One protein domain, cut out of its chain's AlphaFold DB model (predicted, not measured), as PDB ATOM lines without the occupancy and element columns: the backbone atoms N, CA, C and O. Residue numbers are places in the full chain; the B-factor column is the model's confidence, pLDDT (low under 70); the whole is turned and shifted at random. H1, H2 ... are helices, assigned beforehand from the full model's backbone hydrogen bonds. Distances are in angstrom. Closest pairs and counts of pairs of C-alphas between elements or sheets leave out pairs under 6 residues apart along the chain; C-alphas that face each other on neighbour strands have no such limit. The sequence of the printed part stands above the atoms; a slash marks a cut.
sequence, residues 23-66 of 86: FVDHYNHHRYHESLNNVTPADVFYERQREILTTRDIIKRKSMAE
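What this domain is: This is residues 23 to 66 of the 86 residues of the protein "Integrase catalytic domain-containing protein" of Nitrospina sp (UniProt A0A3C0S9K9). What shape is it? Short helices H1 and H2 and their loop make a small body, from which residues 54 to 66 of long H3 stick out as an arm. What is printed? The 44 residues hold three named helices, H1, H2, H3 in order, all helix. The whole is loose, with radius of gyration of the C-alphas 12.2 A and spans of 40 by 17 by 15 A.

How they stand to each other: What touches? H1, residues 23 to 30, touches H2, residues 41 to 45, with closest C-alphas Asn 28 and Pro 41 at 4.9 A. And next? H3, residues 49 to 66, is close to H2 but not clearly touching, with closest C-alphas Asp 43 and Gln 49 at 5.7 A; H1 and H3 are apart. Backbones? Every O i to N i+4 pair is within hydrogen-bond range in H1, H2 and H3.

Where its parts are: Where to begin? H1 starts at C-alpha 23, (48.375, 56.869, 134.639). Where to end? H3, 26.0 A long, ends at C-alpha 66, (34.611, 91.306, 120.317).

The domain as a whole: How long? C-alphas 23 and 66, the farthest apart, are 39.8 A apart. Gaps? The printed part has no cut, no long link and no residue under pLDDT 70.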
ATOM      1  N   PHE A  23      47.846  56.489 135.945       95.50
ATOM      2  CA  PHE A  23      48.375  56.869 134.639       95.50
ATOM      3  C   PHE A  23      47.317  56.736 133.539       95.50
ATOM      4  O   PHE A  23      47.139  57.669 132.756       95.50
ATOM      5  N   VAL A  24      46.606  55.608 133.491       97.56
ATOM      6  CA  VAL A  24      45.553  55.344 132.501       97.56
ATOM      7  C   VAL A  24      44.431  56.370 132.629       97.56
ATOM      8  O   VAL A  24      44.027  56.957 131.623       97.56
ATOM      9  N   ASP A  25      43.973  56.640 133.851       98.50
ATOM     10  CA  ASP A  25      42.942  57.645 134.098       98.50
ATOM     11  C   ASP A  25      43.386  59.049 133.655       98.50
ATOM     12  O   ASP A  25      42.671  59.754 132.934       98.50
ATOM     13  N   HIS A  26      44.611  59.443 134.002       98.06
ATOM     14  CA  HIS A  26      45.156  60.722 133.567       98.06
ATOM     15  C   HIS A  26      45.258  60.808 132.036       98.06
ATOM     16  O   HIS A  26      44.822  61.791 131.432       98.06
ATOM     17  N   TYR A  27      45.826  59.788 131.394       97.38
ATOM     18  CA  TYR A  27      46.061  59.781 129.953       97.38
ATOM     19  C   TYR A  27      44.753  59.833 129.156       97.38
ATOM     20  O   TYR A  27      44.675  60.558 128.160       97.38
ATOM     21  N   ASN A  28      43.736  59.094 129.604       98.19
ATOM     22  CA  ASN A  28      42.474  58.950 128.889       98.19
ATOM     23  C   ASN A  28      41.478  60.075 129.177       98.19
ATOM     24  O   ASN A  28      40.779  60.496 128.259       98.19
ATOM     25  N   HIS A  29      41.403  60.571 130.414       98.12
ATOM     26  CA  HIS A  29      40.353  61.519 130.805       98.12
ATOM     27  C   HIS A  29      40.847  62.955 130.983       98.12
ATOM     28  O   HIS A  29      40.059  63.888 130.862       98.12
ATOM     29  N   HIS A  30      42.140  63.158 131.244       97.44
ATOM     30  CA  HIS A  30      42.656  64.470 131.649       97.44
ATOM     31  C   HIS A  30      43.649  65.062 130.649       97.44
ATOM     32  O   HIS A  30      43.770  66.284 130.529       97.44
ATOM     33  N   ARG A  31      44.376  64.216 129.918       97.31
ATOM     34  CA  ARG A  31      45.387  64.657 128.963       97.31
ATOM     35  C   ARG A  31      44.773  64.946 127.595       97.31
ATOM     36  O   ARG A  31      44.209  64.069 126.949       97.31
ATOM     37  N   TYR A  32      44.961  66.174 127.119       97.56
ATOM     38  CA  TYR A  32      44.677  66.542 125.732       97.56
ATOM     39  C   TYR A  32      45.807  66.086 124.806       97.56
ATOM     40  O   TYR A  32      46.984  66.226 125.151       97.56
ATOM     41  N   HIS A  33      45.450  65.591 123.619       97.31
ATOM     42  CA  HIS A  33      46.427  65.153 122.615       97.31
ATOM     43  C   HIS A  33      46.328  65.988 121.347       97.31
ATOM     44  O   HIS A  33      45.248  66.137 120.773       97.31
ATOM     45  N   GLU A  34      47.466  66.501 120.882       96.75
ATOM     46  CA  GLU A  34      47.540  67.350 119.686       96.75
ATOM     47  C   GLU A  34      47.049  66.620 118.429       96.75
ATOM     48  O   GLU A  34      46.287  67.190 117.650       96.75
ATOM     49  N   SER A  35      47.383  65.333 118.283       96.31
ATOM     50  CA  SER A  35      46.895  64.472 117.194       96.31
ATOM     51  C   SER A  35      45.372  64.288 117.189       96.31
ATOM     52  O   SER A  35      44.802  63.951 116.156       96.31
ATOM     53  N   LEU A  36      44.704  64.548 118.318       97.19
ATOM     54  CA  LEU A  36      43.247  64.493 118.475       97.19
ATOM     55  C   LEU A  36      42.608  65.889 118.454       97.19
ATOM     56  O   LEU A  36      41.506  66.080 118.972       97.19
ATOM     57  N   ASN A  37      43.288  66.885 117.879       97.44
ATOM     58  CA  ASN A  37      42.873  68.291 117.905       97.44
ATOM     59  C   ASN A  37      42.698  68.834 119.334       97.44
ATOM     60  O   ASN A  37      41.786  69.618 119.617       97.44
ATOM     61  N   ASN A  38      43.579  68.417 120.249       97.69
ATOM     62  CA  ASN A  38      43.533  68.762 121.669       97.69
ATOM     63  C   ASN A  38      42.207  68.364 122.335       97.69
ATOM     64  O   ASN A  38      41.609  69.141 123.088       97.69
ATOM     65  N   VAL A  39      41.735  67.155 122.039       98.19
ATOM     66  CA  VAL A  39      40.632  66.475 122.731       98.19
ATOM     67  C   VAL A  39      41.203  65.282 123.510       98.19
ATOM     68  O   VAL A  39      42.300  64.808 123.198       98.19
ATOM     69  N   THR A  40      40.533  64.871 124.589       98.44
ATOM     70  CA  THR A  40      40.971  63.721 125.396       98.44
ATOM     71  C   THR A  40      40.658  62.410 124.663       98.44
ATOM     72  O   THR A  40      39.717  62.377 123.863       98.44
ATOM     73  N   PRO A  41      41.397  61.312 124.902       98.62
ATOM     74  CA  PRO A  41      41.084  60.027 124.283       98.62
ATOM     75  C   PRO A  41      39.684  59.532 124.651       98.62
ATOM     76  O   PRO A  41      38.974  59.034 123.783       98.62
ATOM     77  N   ALA A  42      39.254  59.732 125.902       98.62
ATOM     78  CA  ALA A  42      37.913  59.369 126.342       98.62
ATOM     79  C   ALA A  42      36.828  60.128 125.567       98.62
ATOM     80  O   ALA A  42      35.858  59.526 125.125       98.62
ATOM     81  N   ASP A  43      36.991  61.432 125.334       98.56
ATOM     82  CA  ASP A  43      36.028  62.212 124.545       98.56
ATOM     83  C   ASP A  43      35.940  61.772 123.081       98.56
ATOM     84  O   ASP A  43      34.881  61.904 122.469       98.56
ATOM     85  N   VAL A  44      37.037  61.269 122.510       98.12
ATOM     86  CA  VAL A  44      37.019  60.669 121.170       98.12
ATOM     87  C   VAL A  44      36.306  59.321 121.204       98.12
ATOM     88  O   VAL A  44      35.440  59.084 120.369       98.12
ATOM     89  N   PHE A  45      36.620  58.472 122.186       98.12
ATOM     90  CA  PHE A  45      35.997  57.159 122.358       98.12
ATOM     91  C   PHE A  45      34.478  57.250 122.563       98.12
ATOM     92  O   PHE A  45      33.731  56.495 121.955       98.12
ATOM     93  N   TYR A  46      34.015  58.209 123.366       98.31
ATOM     94  CA  TYR A  46      32.590  58.477 123.587       98.31
ATOM     95  C   TYR A  46      31.964  59.393 122.519       98.31
ATOM     96  O   TYR A  46      30.883  59.935 122.738       98.31
ATOM     97  N   GLU A  47      32.648  59.621 121.392       97.94
ATOM     98  CA  GLU A  47      32.160  60.384 120.230       97.94
ATOM     99  C   GLU A  47      31.757  61.850 120.514       97.94
ATOM    100  O   GLU A  47      31.106  62.516 119.706       97.94
ATOM    101  N   ARG A  48      32.222  62.427 121.629       98.25
ATOM    102  CA  ARG A  48      31.944  63.818 122.044       98.25
ATOM    103  C   ARG A  48      32.796  64.856 121.310       98.25
ATOM    104  O   ARG A  48      32.554  66.061 121.411       98.25
ATOM    105  N   GLN A  49      33.804  64.415 120.555       97.94
ATOM    106  CA  GLN A  49      34.784  65.287 119.900       97.94
ATOM    107  C   GLN A  49      34.135  66.379 119.033       97.94
ATOM    108  O   GLN A  49      34.545  67.542 119.091       97.94
ATOM    109  N   ARG A  50      33.108  66.034 118.244       98.06
ATOM    110  CA  ARG A  50      32.457  66.981 117.324       98.06
ATOM    111  C   ARG A  50      31.804  68.146 118.069       98.06
ATOM    112  O   ARG A  50      31.963  69.298 117.658       98.06
ATOM    113  N   GLU A  51      31.095  67.859 119.154       98.44
ATOM    114  CA  GLU A  51      30.412  68.865 119.973       98.44
ATOM    115  C   GLU A  51      31.416  69.815 120.640       98.44
ATOM    116  O   GLU A  51      31.275  71.041 120.561       98.44
ATOM    117  N   ILE A  52      32.487  69.254 121.212       98.25
ATOM    118  CA  ILE A  52      33.561  70.014 121.862       98.25
ATOM    119  C   ILE A  52      34.215  70.983 120.872       98.25
ATOM    120  O   ILE A  52      34.351  72.177 121.157       98.25
ATOM    121  N   LEU A  53      34.614  70.491 119.695       98.38
ATOM    122  CA  LEU A  53      35.293  71.312 118.689       98.38
ATOM    123  C   LEU A  53      34.376  72.404 118.129       98.38
ATOM    124  O   LEU A  53      34.812  73.546 117.974       98.38
ATOM    125  N   THR A  54      33.100  72.086 117.904       98.62
ATOM    126  CA  THR A  54      32.099  73.059 117.439       98.62
ATOM    127  C   THR A  54      31.918  74.186 118.456       98.62
ATOM    128  O   THR A  54      31.991  75.367 118.107       98.62
ATOM    129  N   THR A  55      31.760  73.840 119.734       98.62
ATOM    130  CA  THR A  55      31.602  74.816 120.819       98.62
ATOM    131  C   THR A  55      32.825  75.727 120.937       98.62
ATOM    132  O   THR A  55      32.692  76.952 121.029       98.62
ATOM    133  N   ARG A  56      34.032  75.154 120.862       98.38
ATOM    134  CA  ARG A  56      35.293  75.911 120.897       98.38
ATOM    135  C   ARG A  56      35.407  76.898 119.737       98.38
ATOM    136  O   ARG A  56      35.807  78.041 119.958       98.38
ATOM    137  N   ASP A  57      35.044  76.494 118.523       98.56
ATOM    138  CA  ASP A  57      35.083  77.376 117.353       98.56
ATOM    139  C   ASP A  57      34.095  78.549 117.486       98.56
ATOM    140  O   ASP A  57      34.466  79.703 117.259       98.56
ATOM    141  N   ILE A  58      32.874  78.292 117.968       98.75
ATOM    142  CA  ILE A  58      31.886  79.346 118.251       98.75
ATOM    143  C   ILE A  58      32.446  80.364 119.255       98.75
ATOM    144  O   ILE A  58      32.392  81.572 119.006       98.75
ATOM    145  N   ILE A  59      33.010  79.894 120.372       98.69
ATOM    146  CA  ILE A  59      33.599  80.762 121.404       98.69
ATOM    147  C   ILE A  59      34.766  81.568 120.825       98.69
ATOM    148  O   ILE A  59      34.834  82.784 121.020       98.69
ATOM    149  N   LYS A  60      35.655  80.923 120.061       98.38
ATOM    150  CA  LYS A  60      36.806  81.574 119.424       98.38
ATOM    151  C   LYS A  60      36.362  82.693 118.484       98.38
ATOM    152  O   LYS A  60      36.887  83.802 118.574       98.38
ATOM    153  N   ARG A  61      35.376  82.446 117.617       98.62
ATOM    154  CA  ARG A  61      34.840  83.460 116.693       98.62
ATOM    155  C   ARG A  61      34.223  84.640 117.440       98.62
ATOM    156  O   ARG A  61      34.547  85.782 117.117       98.62
ATOM    157  N   LYS A  62      33.399  84.375 118.462       98.56
ATOM    158  CA  LYS A  62      32.791  85.420 119.305       98.56
ATOM    159  C   LYS A  62      33.857  86.281 119.987       98.56
ATOM    160  O   LYS A  62      33.811  87.503 119.887       98.56
ATOM    161  N   SER A  63      34.852  85.647 120.608       98.31
ATOM    162  CA  SER A  63      35.958  86.342 121.275       98.31
ATOM    163  C   SER A  63      36.770  87.206 120.301       98.31
ATOM    164  O   SER A  63      37.056  88.370 120.583       98.31
ATOM    165  N   MET A  64      37.083  86.684 119.111       98.19
ATOM    166  CA  MET A  64      37.814  87.431 118.084       98.19
ATOM    167  C   MET A  64      37.020  88.625 117.541       98.19
ATOM    168  O   MET A  64      37.604  89.685 117.315       98.19
ATOM    169  N   ALA A  65      35.707  88.477 117.339       97.75
ATOM    170  CA  ALA A  65      34.840  89.569 116.904       97.75
ATOM    171  C   ALA A  65      34.793  90.695 117.948       97.75
ATOM    172  O   ALA A  65      34.993  91.862 117.608       97.75
ATOM    173  N   GLU A  66      34.628  90.339 119.222       96.94
ATOM    174  CA  GLU A  66      34.611  91.306 120.317       96.94
ATOM    175  C   GLU A  66      35.952  92.036 120.451       96.94
ATOM    176  O   GLU A  66      36.003  93.265 120.530       96.94
TER     177      GLU A  66